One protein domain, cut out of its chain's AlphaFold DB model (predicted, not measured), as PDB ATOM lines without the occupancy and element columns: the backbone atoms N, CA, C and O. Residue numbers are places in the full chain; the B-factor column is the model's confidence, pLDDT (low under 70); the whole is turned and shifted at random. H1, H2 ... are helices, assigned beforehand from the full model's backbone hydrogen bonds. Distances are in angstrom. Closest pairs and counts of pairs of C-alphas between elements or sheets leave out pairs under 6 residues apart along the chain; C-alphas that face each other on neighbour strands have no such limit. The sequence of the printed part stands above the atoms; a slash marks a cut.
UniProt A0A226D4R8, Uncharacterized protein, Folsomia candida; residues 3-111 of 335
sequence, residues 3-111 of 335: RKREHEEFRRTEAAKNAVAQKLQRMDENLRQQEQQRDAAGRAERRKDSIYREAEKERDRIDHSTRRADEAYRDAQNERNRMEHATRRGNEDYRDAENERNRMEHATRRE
ATOM      1  N   ARG A   3     112.082 111.714 107.759       65.44
ATOM      2  CA  ARG A   3     110.961 112.412 107.076       65.44
ATOM      3  C   ARG A   3     110.087 113.304 107.976       65.44
ATOM      4  O   ARG A   3     109.487 114.252 107.499       65.44
ATOM      5  N   LYS A   4     109.992 113.027 109.286       64.06
ATOM      6  CA  LYS A   4     109.166 113.832 110.214       64.06
ATOM      7  C   LYS A   4     109.847 115.145 110.621       64.06
ATOM      8  O   LYS A   4     109.163 116.113 110.916       64.06
ATOM      9  N   ARG A   5     111.186 115.186 110.593       70.06
ATOM     10  CA  ARG A   5     111.999 116.368 110.934       70.06
ATOM     11  C   ARG A   5     112.135 117.373 109.784       70.06
ATOM     12  O   ARG A   5     112.759 118.410 109.972       70.06
ATOM     13  N   GLU A   6     111.551 117.076 108.623       75.06
ATOM     14  CA  GLU A   6     111.446 117.997 107.483       75.06
ATOM     15  C   GLU A   6     110.327 119.037 107.697       75.06
ATOM     16  O   GLU A   6     110.409 120.144 107.173       75.06
ATOM     17  N   HIS A   7     109.322 118.729 108.530       82.69
ATOM     18  CA  HIS A   7     108.230 119.648 108.856       82.69
ATOM     19  C   HIS A   7     108.593 120.613 109.997       82.69
ATOM     20  O   HIS A   7     108.976 120.203 111.094       82.69
ATOM     21  N   GLU A   8     108.416 121.914 109.750       82.25
ATOM     22  CA  GLU A   8     108.756 123.003 110.678       82.25
ATOM     23  C   GLU A   8     108.015 122.917 112.020       82.25
ATOM     24  O   GLU A   8     108.622 123.067 113.079       82.25
ATOM     25  N   GLU A   9     106.719 122.605 112.000       84.94
ATOM     26  CA  GLU A   9     105.918 122.458 113.222       84.94
ATOM     27  C   GLU A   9     106.411 121.304 114.101       84.94
ATOM     28  O   GLU A   9     106.465 121.413 115.329       84.94
ATOM     29  N   PHE A  10     106.852 120.209 113.477       86.12
ATOM     30  CA  PHE A  10     107.436 119.086 114.198       86.12
ATOM     31  C   PHE A  10     108.771 119.480 114.847       86.12
ATOM     32  O   PHE A  10     108.999 119.164 116.012       86.12
ATOM     33  N   ARG A  11     109.624 120.247 114.151       84.56
ATOM     34  CA  ARG A  11     110.889 120.750 114.721       84.56
ATOM     35  C   ARG A  11     110.666 121.704 115.891       84.56
ATOM     36  O   ARG A  11     111.336 121.569 116.910       84.56
ATOM     37  N   ARG A  12     109.715 122.638 115.782       84.75
ATOM     38  CA  ARG A  12     109.390 123.587 116.865       84.75
ATOM     39  C   ARG A  12     108.839 122.882 118.096       84.75
ATOM     40  O   ARG A  12     109.240 123.198 119.212       84.75
ATOM     41  N   THR A  13     107.956 121.905 117.904       87.12
ATOM     42  CA  THR A  13     107.387 121.133 119.016       87.12
ATOM     43  C   THR A  13     108.408 120.186 119.649       87.12
ATOM     44  O   THR A  13     108.439 120.076 120.873       87.12
ATOM     45  N   GLU A  14     109.287 119.549 118.867       87.88
ATOM     46  CA  GLU A  14     110.418 118.752 119.373       87.88
ATOM     47  C   GLU A  14     111.408 119.640 120.149       87.88
ATOM     48  O   GLU A  14     111.787 119.299 121.266       87.88
ATOM     49  N   ALA A  15     111.752 120.822 119.628       87.50
ATOM     50  CA  ALA A  15     112.617 121.788 120.306       87.50
ATOM     51  C   ALA A  15     112.001 122.312 121.612       87.50
ATOM     52  O   ALA A  15     112.690 122.365 122.628       87.50
ATOM     53  N   ALA A  16     110.705 122.640 121.620       88.81
ATOM     54  CA  ALA A  16     109.997 123.074 122.823       88.81
ATOM     55  C   ALA A  16     109.946 121.964 123.885       88.81
ATOM     56  O   ALA A  16     110.235 122.212 125.055       88.81
ATOM     57  N   LYS A  17     109.657 120.720 123.478       90.31
ATOM     58  CA  LYS A  17     109.695 119.551 124.372       90.31
ATOM     59  C   LYS A  17     111.098 119.316 124.932       90.31
ATOM     60  O   LYS A  17     111.238 119.107 126.133       90.31
ATOM     61  N   ASN A  18     112.129 119.423 124.097       89.44
ATOM     62  CA  ASN A  18     113.523 119.293 124.520       89.44
ATOM     63  C   ASN A  18     113.941 120.420 125.475       89.44
ATOM     64  O   ASN A  18     114.635 120.158 126.452       89.44
ATOM     65  N   ALA A  19     113.487 121.655 125.250       89.69
ATOM     66  CA  ALA A  19     113.756 122.784 126.138       89.69
ATOM     67  C   ALA A  19     113.098 122.600 127.513       89.69
ATOM     68  O   ALA A  19     113.731 122.847 128.540       89.69
ATOM     69  N   VAL A  20     111.852 122.115 127.552       90.00
ATOM     70  CA  VAL A  20     111.158 121.780 128.806       90.00
ATOM     71  C   VAL A  20     111.859 120.626 129.524       90.00
ATOM     72  O   VAL A  20     112.109 120.728 130.722       90.00
ATOM     73  N   ALA A  21     112.244 119.569 128.804       88.19
ATOM     74  CA  ALA A  21     112.985 118.445 129.371       88.19
ATOM     75  C   ALA A  21     114.341 118.882 129.955       88.19
ATOM     76  O   ALA A  21     114.663 118.522 131.085       88.19
ATOM     77  N   GLN A  22     115.094 119.730 129.245       85.56
ATOM     78  CA  GLN A  22     116.335 120.318 129.759       85.56
ATOM     79  C   GLN A  22     116.086 121.199 130.984       85.56
ATOM     80  O   GLN A  22     116.861 121.155 131.933       85.56
ATOM     81  N   LYS A  23     115.007 121.991 130.998       87.06
ATOM     82  CA  LYS A  23     114.653 122.817 132.158       87.06
ATOM     83  C   LYS A  23     114.339 121.950 133.379       87.06
ATOM     84  O   LYS A  23     114.810 122.271 134.463       87.06
ATOM     85  N   LEU A  24     113.604 120.853 133.203       87.50
ATOM     86  CA  LEU A  24     113.295 119.901 134.273       87.50
ATOM     87  C   LEU A  24     114.551 119.189 134.790       87.50
ATOM     88  O   LEU A  24     114.743 119.125 135.997       87.50
ATOM     89  N   GLN A  25     115.449 118.751 133.903       83.06
ATOM     90  CA  GLN A  25     116.746 118.184 134.298       83.06
ATOM     91  C   GLN A  25     117.613 119.195 135.054       83.06
ATOM     92  O   GLN A  25     118.193 118.861 136.080       83.06
ATOM     93  N   ARG A  26     117.646 120.460 134.611       82.25
ATOM     94  CA  ARG A  26     118.331 121.540 135.336       82.25
ATOM     95  C   ARG A  26     117.700 121.833 136.692       82.25
ATOM     96  O   ARG A  26     118.397 122.402 137.523       82.25
ATOM     97  N   MET A  27     116.422 121.493 136.908       84.69
ATOM     98  CA  MET A  27     115.706 121.654 138.182       84.69
ATOM     99  C   MET A  27     115.900 120.472 139.144       84.69
ATOM    100  O   MET A  27     115.699 120.662 140.344       84.69
ATOM    101  N   ASP A  28     116.390 119.326 138.676       90.19
ATOM    102  CA  ASP A  28     116.735 118.183 139.523       90.19
ATOM    103  C   ASP A  28     118.048 118.428 140.292       90.19
ATOM    104  O   ASP A  28     119.130 118.511 139.712       90.19
ATOM    105  N   GLU A  29     117.951 118.555 141.617       87.25
ATOM    106  CA  GLU A  29     119.097 118.797 142.501       87.25
ATOM    107  C   GLU A  29     120.091 117.630 142.506       87.25
ATOM    108  O   GLU A  29     121.296 117.867 142.489       87.25
ATOM    109  N   ASN A  30     119.623 116.380 142.455       90.81
ATOM    110  CA  ASN A  30     120.519 115.222 142.483       90.81
ATOM    111  C   ASN A  30     121.364 115.156 141.208       90.81
ATOM    112  O   ASN A  30     122.569 114.898 141.260       90.81
ATOM    113  N   LEU A  31     120.745 115.445 140.059       87.50
ATOM    114  CA  LEU A  31     121.443 115.489 138.780       87.50
ATOM    115  C   LEU A  31     122.461 116.637 138.740       87.50
ATOM    116  O   LEU A  31     123.598 116.422 138.316       87.50
ATOM    117  N   ARG A  32     122.090 117.822 139.255       86.56
ATOM    118  CA  ARG A  32     123.009 118.964 139.407       86.56
ATOM    119  C   ARG A  32     124.217 118.602 140.260       86.56
ATOM    120  O   ARG A  32     125.345 118.862 139.851       86.56
ATOM    121  N   GLN A  33     124.001 117.998 141.426       89.00
ATOM    122  CA  GLN A  33     125.086 117.621 142.331       89.00
ATOM    123  C   GLN A  33     126.010 116.583 141.694       89.00
ATOM    124  O   GLN A  33     127.231 116.718 141.763       89.00
ATOM    125  N   GLN A  34     125.455 115.582 141.011       88.50
ATOM    126  CA  GLN A  34     126.247 114.562 140.325       88.50
ATOM    127  C   GLN A  34     127.054 115.137 139.146       88.50
ATOM    128  O   GLN A  34     128.195 114.736 138.910       88.50
ATOM    129  N   GLU A  35     126.491 116.075 138.382       87.62
ATOM    130  CA  GLU A  35     127.204 116.807 137.329       87.62
ATOM    131  C   GLU A  35     128.328 117.673 137.914       87.62
ATOM    132  O   GLU A  35     129.477 117.534 137.499       87.62
ATOM    133  N   GLN A  36     128.047 118.443 138.968       88.94
ATOM    134  CA  GLN A  36     129.049 119.249 139.670       88.94
ATOM    135  C   GLN A  36     130.201 118.403 140.223       88.94
ATOM    136  O   GLN A  36     131.361 118.797 140.093       88.94
ATOM    137  N   GLN A  37     129.907 117.239 140.812       91.25
ATOM    138  CA  GLN A  37     130.922 116.309 141.314       91.25
ATOM    139  C   GLN A  37     131.805 115.775 140.183       91.25
ATOM    140  O   GLN A  37     133.030 115.759 140.321       91.25
ATOM    141  N   ARG A  38     131.212 115.391 139.044       91.31
ATOM    142  CA  ARG A  38     131.962 114.943 137.858       91.31
ATOM    143  C   ARG A  38     132.842 116.053 137.287       91.31
ATOM    144  O   ARG A  38     134.014 115.812 137.003       91.31
ATOM    145  N   ASP A  39     132.322 117.270 137.188       91.75
ATOM    146  CA  ASP A  39     133.067 118.423 136.682       91.75
ATOM    147  C   ASP A  39     134.186 118.857 137.632       91.75
ATOM    148  O   ASP A  39     135.268 119.263 137.196       91.75
ATOM    149  N   ALA A  40     133.950 118.787 138.942       89.88
ATOM    150  CA  ALA A  40     134.963 119.044 139.957       89.88
ATOM    151  C   ALA A  40     136.079 117.993 139.902       89.88
ATOM    152  O   ALA A  40     137.250 118.366 139.847       89.88
ATOM    153  N   ALA A  41     135.729 116.704 139.830       91.44
ATOM    154  CA  ALA A  41     136.689 115.611 139.698       91.44
ATOM    155  C   ALA A  41     137.501 115.724 138.398       91.44
ATOM    156  O   ALA A  41     138.726 115.648 138.424       91.44
ATOM    157  N   GLY A  42     136.847 116.013 137.270       91.62
ATOM    158  CA  GLY A  42     137.524 116.224 135.991       91.62
ATOM    159  C   GLY A  42     138.471 117.429 136.007       91.62
ATOM    160  O   GLY A  42     139.565 117.361 135.447       91.62
ATOM    161  N   ARG A  43     138.089 118.530 136.672       89.88
ATOM    162  CA  ARG A  43     138.984 119.682 136.890       89.88
ATOM    163  C   ARG A  43     140.166 119.325 137.788       89.88
ATOM    164  O   ARG A  43     141.288 119.705 137.468       89.88
ATOM    165  N   ALA A  44     139.933 118.595 138.878       90.38
ATOM    166  CA  ALA A  44     140.990 118.141 139.778       90.38
ATOM    167  C   ALA A  44     142.002 117.243 139.052       90.38
ATOM    168  O   ALA A  44     143.206 117.418 139.224       90.38
ATOM    169  N   GLU A  45     141.523 116.362 138.174       92.38
ATOM    170  CA  GLU A  45     142.381 115.445 137.429       92.38
ATOM    171  C   GLU A  45     143.262 116.164 136.410       92.38
ATOM    172  O   GLU A  45     144.466 115.923 136.358       92.38
ATOM    173  N   ARG A  46     142.706 117.135 135.673       91.81
ATOM    174  CA  ARG A  46     143.503 117.972 134.760       91.81
ATOM    175  C   ARG A  46     144.578 118.778 135.493       91.81
ATOM    176  O   ARG A  46     145.672 118.943 134.971       91.81
ATOM    177  N   ARG A  47     144.318 119.226 136.727       91.19
ATOM    178  CA  ARG A  47     145.291 119.972 137.553       91.19
ATOM    179  C   ARG A  47     146.442 119.125 138.101       91.19
ATOM    180  O   ARG A  47     147.383 119.695 138.668       91.19
ATOM    181  N   LYS A  48     146.409 117.796 137.946       91.69
ATOM    182  CA  LYS A  48     147.568 116.938 138.244       91.69
ATOM    183  C   LYS A  48     148.708 117.185 137.260       91.69
ATOM    184  O   LYS A  48     149.861 117.208 137.683       91.69
ATOM    185  N   ASP A  49     148.389 117.458 135.996       94.06
ATOM    186  CA  ASP A  49     149.383 117.889 135.018       94.06
ATOM    187  C   ASP A  49     149.882 119.305 135.344       94.06
ATOM    188  O   ASP A  49     149.107 120.251 135.518       94.06
ATOM    189  N   SER A  50     151.203 119.446 135.448       89.81
ATOM    190  CA  SER A  50     151.839 120.716 135.781       89.81
ATOM    191  C   SER A  50     151.716 121.738 134.656       89.81
ATOM    192  O   SER A  50     151.573 122.923 134.947       89.81
ATOM    193  N   ILE A  51     151.723 121.297 133.394       93.00
ATOM    194  CA  ILE A  51     151.599 122.197 132.241       93.00
ATOM    195  C   ILE A  51     150.193 122.794 132.218       93.00
ATOM    196  O   ILE A  51     150.033 124.014 132.163       93.00
ATOM    197  N   TYR A  52     149.169 121.947 132.341       91.88
ATOM    198  CA  TYR A  52     147.786 122.404 132.434       91.88
ATOM    199  C   TYR A  52     147.560 123.357 133.618       91.88
ATOM    200  O   TYR A  52     146.929 124.401 133.445       91.88
ATOM    201  N   ARG A  53     148.083 123.026 134.808       92.50
ATOM    202  CA  ARG A  53     147.918 123.840 136.024       92.50
ATOM    203  C   ARG A  53     148.545 125.224 135.890       92.50
ATOM    204  O   ARG A  53     147.907 126.209 136.249       92.50
ATOM    205  N   GLU A  54     149.776 125.312 135.393       90.50
ATOM    206  CA  GLU A  54     150.445 126.607 135.222       90.50
ATOM    207  C   GLU A  54     149.792 127.437 134.113       90.50
ATOM    208  O   GLU A  54     149.572 128.633 134.295       90.50
ATOM    209  N   ALA A  55     149.354 126.808 133.019       91.12
ATOM    210  CA  ALA A  55     148.594 127.493 131.977       91.12
ATOM    211  C   ALA A  55     147.217 127.992 132.467       91.12
ATOM    212  O   ALA A  55     146.750 129.037 132.021       91.12
ATOM    213  N   GLU A  56     146.545 127.261 133.365       91.62
ATOM    214  CA  GLU A  56     145.304 127.706 134.022       91.62
ATOM    215  C   GLU A  56     145.557 128.924 134.915       91.62
ATOM    216  O   GLU A  56     144.887 129.939 134.743       91.62
ATOM    217  N   LYS A  57     146.586 128.878 135.770       92.62
ATOM    218  CA  LYS A  57     146.984 130.022 136.608       92.62
ATOM    219  C   LYS A  57     147.352 131.254 135.786       92.62
ATOM    220  O   LYS A  57     147.054 132.368 136.207       92.62
ATOM    221  N   GLU A  58     148.029 131.072 134.654       91.19
ATOM    222  CA  GLU A  58     148.404 132.175 133.767       91.19
ATOM    223  C   GLU A  58     147.167 132.820 133.135       91.19
ATOM    224  O   GLU A  58     147.020 134.040 133.170       91.19
ATOM    225  N   ARG A  59     146.219 132.008 132.645       91.25
ATOM    226  CA  ARG A  59     144.932 132.514 132.143       91.25
ATOM    227  C   ARG A  59     144.163 133.273 133.218       91.25
ATOM    228  O   ARG A  59     143.679 134.362 132.933       91.25
ATOM    229  N   ASP A  60     144.096 132.742 134.436       91.38
ATOM    230  CA  ASP A  60     143.414 133.402 135.551       91.38
ATOM    231  C   ASP A  60     144.104 134.721 135.932       91.38
ATOM    232  O   ASP A  60     143.438 135.726 136.176       91.38
ATOM    233  N   ARG A  61     145.446 134.760 135.934       89.06
ATOM    234  CA  ARG A  61     146.218 135.992 136.167       89.06
ATOM    235  C   ARG A  61     145.928 137.049 135.103       89.06
ATOM    236  O   ARG A  61     145.660 138.197 135.461       89.06
ATOM    237  N   ILE A  62     145.933 136.669 133.826       90.56
ATOM    238  CA  ILE A  62     145.637 137.570 132.703       90.56
ATOM    239  C   ILE A  62     144.182 138.052 132.757       90.56
ATOM    240  O   ILE A  62     143.930 139.248 132.633       90.56
ATOM    241  N   ASP A  63     143.221 137.163 132.992       89.94
ATOM    242  CA  ASP A  63     141.800 137.510 133.101       89.94
ATOM    243  C   ASP A  63     141.536 138.464 134.280       89.94
ATOM    244  O   ASP A  63     140.866 139.488 134.142       89.94
ATOM    245  N   HIS A  64     142.132 138.203 135.442       87.56
ATOM    246  CA  HIS A  64     142.043 139.119 136.571       87.56
ATOM    247  C   HIS A  64     142.726 140.464 136.302       87.56
ATOM    248  O   HIS A  64     142.221 141.496 136.742       87.56
ATOM    249  N   SER A  65     143.868 140.469 135.611       87.19
ATOM    250  CA  SER A  65     144.588 141.692 135.237       87.19
ATOM    251  C   SER A  65     143.765 142.547 134.272       87.19
ATOM    252  O   SER A  65     143.516 143.721 134.537       87.19
ATOM    253  N   THR A  66     143.249 141.938 133.207       86.25
ATOM    254  CA  THR A  66     142.427 142.610 132.190       86.25
ATOM    255  C   THR A  66     141.128 143.157 132.776       86.25
ATOM    256  O   THR A  66     140.807 144.320 132.547       86.25
ATOM    257  N   ARG A  67     140.430 142.389 133.627       83.81
ATOM    258  CA  ARG A  67     139.242 142.882 134.348       83.81
ATOM    259  C   ARG A  67     139.553 144.039 135.295       83.81
ATOM    260  O   ARG A  67     138.742 144.948 135.420       83.81
ATOM    261  N   ARG A  68     140.706 144.032 135.974       80.38
ATOM    262  CA  ARG A  68     141.121 145.149 136.843       80.38
ATOM    263  C   ARG A  68     141.574 146.381 136.058       80.38
ATOM    264  O   ARG A  68     141.493 147.475 136.603       80.38
ATOM    265  N   ALA A  69     142.048 146.220 134.824       82.12
ATOM    266  CA  ALA A  69     142.420 147.339 133.962       82.12
ATOM    267  C   ALA A  69     141.190 148.113 133.451       82.12
ATOM    268  O   ALA A  69     141.265 149.327 133.276       82.12
ATOM    269  N   ASP A  70     140.054 147.432 133.272       87.62
ATOM    270  CA  ASP A  70     138.785 148.055 132.890       87.62
ATOM    271  C   ASP A  70     138.228 148.937 134.028       87.62
ATOM    272  O   ASP A  70     137.898 148.478 135.127       87.62
ATOM    273  N   GLU A  71     138.142 150.239 133.767       84.81
ATOM    274  CA  GLU A  71     137.622 151.245 134.692       84.81
ATOM    275  C   GLU A  71     136.129 151.057 134.983       84.81
ATOM    276  O   GLU A  71     135.727 151.095 136.146       84.81
ATOM    277  N   ALA A  72     135.320 150.723 133.974       86.25
ATOM    278  CA  ALA A  72     133.888 150.502 134.159       86.25
ATOM    279  C   ALA A  72     133.619 149.274 135.043       86.25
ATOM    280  O   ALA A  72     132.713 149.279 135.883       86.25
ATOM    281  N   TYR A  73     134.435 148.223 134.898       83.62
ATOM    282  CA  TYR A  73     134.370 147.051 135.769       83.62
ATOM    283  C   TYR A  73     134.757 147.391 137.215       83.62
ATOM    284  O   TYR A  73     134.050 146.986 138.147       83.62
ATOM    285  N   ARG A  74     135.849 148.148 137.414       84.81
ATOM    286  CA  ARG A  74     136.296 148.593 138.746       84.81
ATOM    287  C   ARG A  74     135.238 149.440 139.441       84.81
ATOM    288  O   ARG A  74     134.916 149.162 140.595       84.81
ATOM    289  N   ASP A  75     134.660 150.410 138.746       85.44
ATOM    290  CA  ASP A  75     133.667 151.314 139.323       85.44
ATOM    291  C   ASP A  75     132.367 150.591 139.657       85.44
ATOM    292  O   ASP A  75     131.849 150.732 140.766       85.44
ATOM    293  N   ALA A  76     131.888 149.714 138.769       86.56
ATOM    294  CA  ALA A  76     130.728 148.877 139.055       86.56
ATOM    295  C   ALA A  76     130.972 147.932 140.246       86.56
ATOM    296  O   ALA A  76     130.066 147.686 141.044       86.56
ATOM    297  N   GLN A  77     132.182 147.380 140.392       86.81
ATOM    298  CA  GLN A  77     132.540 146.547 141.542       86.81
ATOM    299  C   GLN A  77     132.621 147.369 142.834       86.81
ATOM    300  O   GLN A  77     132.076 146.945 143.853       86.81
ATOM    301  N   ASN A  78     133.253 148.539 142.792       85.06
ATOM    302  CA  ASN A  78     133.365 149.445 143.930       85.06
ATOM    303  C   ASN A  78     131.994 149.938 144.393       85.06
ATOM    304  O   ASN A  78     131.742 149.965 145.594       85.06
ATOM    305  N   GLU A  79     131.096 150.268 143.464       87.38
ATOM    306  CA  GLU A  79     129.739 150.711 143.776       87.38
ATOM    307  C   GLU A  79     128.899 149.576 144.368       87.38
ATOM    308  O   GLU A  79     128.258 149.760 145.401       87.38
ATOM    309  N   ARG A  80     128.976 148.359 143.806       86.25
ATOM    310  CA  ARG A  80     128.350 147.172 144.417       86.25
ATOM    311  C   ARG A  80     128.862 146.928 145.834       86.25
ATOM    312  O   ARG A  80     128.051 146.769 146.741       86.25
ATOM    313  N   ASN A  81     130.178 146.956 146.040       87.75
ATOM    314  CA  ASN A  81     130.781 146.774 147.360       87.75
ATOM    315  C   ASN A  81     130.352 147.890 148.325       87.75
ATOM    316  O   ASN A  81     130.023 147.624 149.479       87.75
ATOM    317  N   ARG A  82     130.327 149.147 147.863       84.38
ATOM    318  CA  ARG A  82     129.888 150.311 148.642       84.38
ATOM    319  C   ARG A  82     128.442 150.146 149.095       84.38
ATOM    320  O   ARG A  82     128.179 150.307 150.288       84.38
ATOM    321  N   MET A  83     127.541 149.807 148.175       84.69
ATOM    322  CA  MET A  83     126.131 149.560 148.469       84.69
ATOM    323  C   MET A  83     125.963 148.378 149.419       84.69
ATOM    324  O   MET A  83     125.279 148.507 150.427       84.69
ATOM    325  N   GLU A  84     126.649 147.262 149.180       84.50
ATOM    326  CA  GLU A  84     126.567 146.079 150.038       84.50
ATOM    327  C   GLU A  84     127.052 146.377 151.465       84.50
ATOM    328  O   GLU A  84     126.369 146.064 152.442       84.50
ATOM    329  N   HIS A  85     128.190 147.062 151.613       80.69
ATOM    330  CA  HIS A  85     128.661 147.526 152.915       80.69
ATOM    331  C   HIS A  85     127.719 148.551 153.545       80.69
ATOM    332  O   HIS A  85     127.631 148.590 154.768       80.69
ATOM    333  N   ALA A  86     127.046 149.404 152.769       81.62
ATOM    334  CA  ALA A  86     126.058 150.348 153.289       81.62
ATOM    335  C   ALA A  86     124.806 149.621 153.801       81.62
ATOM    336  O   ALA A  86     124.350 149.918 154.900       81.62
ATOM    337  N   THR A  87     124.306 148.618 153.076       81.75
ATOM    338  CA  THR A  87     123.162 147.795 153.490       81.75
ATOM    339  C   THR A  87     123.491 146.947 154.717       81.75
ATOM    340  O   THR A  87     122.728 146.962 155.680       81.75
ATOM    341  N   ARG A  88     124.654 146.272 154.746       76.88
ATOM    342  CA  ARG A  88     125.105 145.521 155.935       76.88
ATOM    343  C   ARG A  88     125.312 146.440 157.130       76.88
ATOM    344  O   ARG A  88     124.851 146.138 158.223       76.88
ATOM    345  N   ARG A  89     125.946 147.600 156.915       72.06
ATOM    346  CA  ARG A  89     126.070 148.617 157.960       72.06
ATOM    347  C   ARG A  89     124.730 149.219 158.327       72.06
ATOM    348  O   ARG A  89     124.694 149.777 159.394       72.06
ATOM    349  N   GLY A  90     123.668 149.179 157.532       76.06
ATOM    350  CA  GLY A  90     122.358 149.742 157.886       76.06
ATOM    351  C   GLY A  90     121.469 148.794 158.694       76.06
ATOM    352  O   GLY A  90     120.578 149.259 159.394       76.06
ATOM    353  N   ASN A  91     121.720 147.488 158.609       83.25
ATOM    354  CA  ASN A  91     120.923 146.453 159.257       83.25
ATOM    355  C   ASN A  91     121.367 146.240 160.717       83.25
ATOM    356  O   ASN A  91     122.489 145.802 160.967       83.25
ATOM    357  N   GLU A  92     120.486 146.556 161.664       80.88
ATOM    358  CA  GLU A  92     120.729 146.440 163.108       80.88
ATOM    359  C   GLU A  92     120.952 144.984 163.546       80.88
ATOM    360  O   GLU A  92     121.976 144.695 164.162       80.88
ATOM    361  N   ASP A  93     120.113 144.048 163.091       83.62
ATOM    362  CA  ASP A  93     120.243 142.616 163.406       83.62
ATOM    363  C   ASP A  93     121.592 142.042 162.949       83.62
ATOM    364  O   ASP A  93     122.206 141.212 163.623       83.62
ATOM    365  N   TYR A  94     122.085 142.495 161.789       79.44
ATOM    366  CA  TYR A  94     123.393 142.080 161.281       79.44
ATOM    367  C   TYR A  94     124.530 142.610 162.163       79.44
ATOM    368  O   TYR A  94     125.445 141.849 162.488       79.44
ATOM    369  N   ARG A  95     124.471 143.890 162.563       80.19
ATOM    370  CA  ARG A  95     125.477 144.497 163.447       80.19
ATOM    371  C   ARG A  95     125.505 143.806 164.804       80.19
ATOM    372  O   ARG A  95     126.588 143.519 165.303       80.19
ATOM    373  N   ASP A  96     124.347 143.523 165.385       84.62
ATOM    374  CA  ASP A  96     124.259 142.918 166.713       84.62
ATOM    375  C   ASP A  96     124.743 141.469 166.699       84.62
ATOM    376  O   ASP A  96     125.541 141.078 167.553       84.62
ATOM    377  N   ALA A  97     124.385 140.696 165.670       84.81
ATOM    378  CA  ALA A  97     124.922 139.354 165.476       84.81
ATOM    379  C   ALA A  97     126.445 139.352 165.222       84.81
ATOM    380  O   ALA A  97     127.151 138.464 165.700       84.81
ATOM    381  N   GLU A  98     126.978 140.322 164.471       83.88
ATOM    382  CA  GLU A  98     128.424 140.483 164.256       83.88
ATOM    383  C   GLU A  98     129.153 140.880 165.545       83.88
ATOM    384  O   GLU A  98     130.170 140.274 165.883       83.88
ATOM    385  N   ASN A  99     128.607 141.829 166.303       85.00
ATOM    386  CA  ASN A  99     129.154 142.263 167.585       85.00
ATOM    387  C   ASN A  99     129.162 141.129 168.613       85.00
ATOM    388  O   ASN A  99     130.154 140.964 169.320       85.00
ATOM    389  N   GLU A 100     128.092 140.335 168.684       86.69
ATOM    390  CA  GLU A 100     127.999 139.206 169.608       86.69
ATOM    391  C   GLU A 100     128.967 138.081 169.217       86.69
ATOM    392  O   GLU A 100     129.694 137.571 170.070       86.69
ATOM    393  N   ARG A 101     129.091 137.764 167.917       85.44
ATOM    394  CA  ARG A 101     130.128 136.837 167.425       85.44
ATOM    395  C   ARG A 101     131.535 137.319 167.772       85.44
ATOM    396  O   ARG A 101     132.305 136.555 168.348       85.44
ATOM    397  N   ASN A 102     131.849 138.584 167.494       87.06
ATOM    398  CA  ASN A 102     133.155 139.172 167.797       87.06
ATOM    399  C   ASN A 102     133.433 139.185 169.306       87.06
ATOM    400  O   ASN A 102     134.552 138.910 169.735       87.06
ATOM    401  N   ARG A 103     132.422 139.478 170.135       84.56
ATOM    402  CA  ARG A 103     132.524 139.440 171.600       84.56
ATOM    403  C   ARG A 103     132.871 138.038 172.085       84.56
ATOM    404  O   ARG A 103     133.814 137.899 172.863       84.56
ATOM    405  N   MET A 104     132.139 137.025 171.621       84.56
ATOM    406  CA  MET A 104     132.394 135.631 171.980       84.56
ATOM    407  C   MET A 104     133.771 135.164 171.493       84.56
ATOM    408  O   MET A 104     134.512 134.564 172.262       84.56
ATOM    409  N   GLU A 105     134.164 135.500 170.262       82.69
ATOM    410  CA  GLU A 105     135.477 135.153 169.702       82.69
ATOM    411  C   GLU A 105     136.634 135.825 170.459       82.69
ATOM    412  O   GLU A 105     137.665 135.209 170.724       82.69
ATOM    413  N   HIS A 106     136.478 137.088 170.859       80.56
ATOM    414  CA  HIS A 106     137.464 137.754 171.704       80.56
ATOM    415  C   HIS A 106     137.514 137.170 173.119       80.56
ATOM    416  O   HIS A 106     138.599 137.125 173.697       80.56
ATOM    417  N   ALA A 107     136.382 136.747 173.688       82.31
ATOM    418  CA  ALA A 107     136.347 136.101 174.997       82.31
ATOM    419  C   ALA A 107     137.093 134.760 174.969       82.31
ATOM    420  O   ALA A 107     138.022 134.570 175.752       82.31
ATOM    421  N   THR A 108     136.797 133.898 173.993       80.56
ATOM    422  CA  THR A 108     137.470 132.598 173.843       80.56
ATOM    423  C   THR A 108     138.966 132.747 173.559       80.56
ATOM    424  O   THR A 108     139.781 132.064 174.174       80.56
ATOM    425  N   ARG A 109     139.372 133.709 172.714       79.00
ATOM    426  CA  ARG A 109     140.797 134.005 172.461       79.00
ATOM    427  C   ARG A 109     141.552 134.538 173.682       79.00
ATOM    428  O   ARG A 109     142.755 134.325 173.782       79.00
ATOM    429  N   ARG A 110     140.884 135.246 174.602       72.56
ATOM    430  CA  ARG A 110     141.505 135.719 175.858       72.56
ATOM    431  C   ARG A 110     141.718 134.588 176.864       72.56
ATOM    432  O   ARG A 110     142.605 134.696 177.712       72.56
ATOM    433  N   GLU A 111     140.918 133.532 176.780       79.56
ATOM    434  CA  GLU A 111     141.010 132.358 177.651       79.56
ATOM    435  C   GLU A 111     142.043 131.337 177.148       79.56
ATOM    436  O   GLU A 111     142.664 130.652 177.958       79.56
TER     437      GLU A 111
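This is residues 3 to 111 of the 335 residues of an uncharacterized protein of Folsomia candida (UniProt A0A226D4R8). The model is an open, angular spiral: five long, straight helices, H2 to H6, are joined end to end, and each turns off at a corner from the one before, round an empty middle. The helices meet only near their ends, with no packed core, and the four-residue H1 makes a small hook before H2. The printed part has 109 residues with six named helices in the order H1 H2 H3 H4 H5 H6 and no named strand; the class is all helix. The whole is extended, with a radius of gyration of the C-alphas of 24.5 A, and its elongated outline spans 77 by 42 by 38 A.

H1, residues 3 to 6, is close to but not clearly touching H2, residues 8 to 27; their closest C-alphas, those of Arg 5 and Arg 11, are 5.9 A apart. H2 is close to but not clearly touching H3, residues 29 to 46, about perpendicular at 81 degrees; the closest C-alphas, Arg 26 and Arg 32, are 6.7 A apart. H3 is close to but not clearly touching H4, residues 50 to 69, with the closest C-alphas, Arg 46 and Tyr 52, 6.6 A apart; at 70.1 degrees the two are only just about perpendicular. H4 and H5, residues 71 to 90, only just touch, and only at the corner, with 3 pairs of C-alphas within 8 A; the closest, Arg 68 and Arg 74, are 6.2 A apart, and the angle is 82 degrees, about perpendicular. H5 and H6, residues 92 to 111, likewise only just touch, only at the corner, with 3 such pairs; the closest, Arg 88 and Tyr 94, are 6.6 A apart, and the angle is 83 degrees, about perpendicular. Helices that do not follow each other in the chain are apart. In H2, H3, H4, H5 and H6 every O i to N i+4 pair is within hydrogen-bond range; H1 is too short for such a pair.

H1 begins at C-alpha 3, (110.961, 112.412, 107.076). From first to last C-alpha H2 measures 28.4 A, H3 25.6 A, H4 28.3 A, H5 27.8 A and H6 28.7 A. H4 begins at C-alpha 50, (151.839, 120.716, 135.781), and H6 ends at C-alpha 111, (141.010, 132.358, 177.651).

The two C-alphas farthest apart, those of Arg 3 and Glu 111, are 79.3 A apart. The printed part has no cut, and its five links are tight. Mean pLDDT of the printed part is 85.7; residues 3 to 4 are under 70.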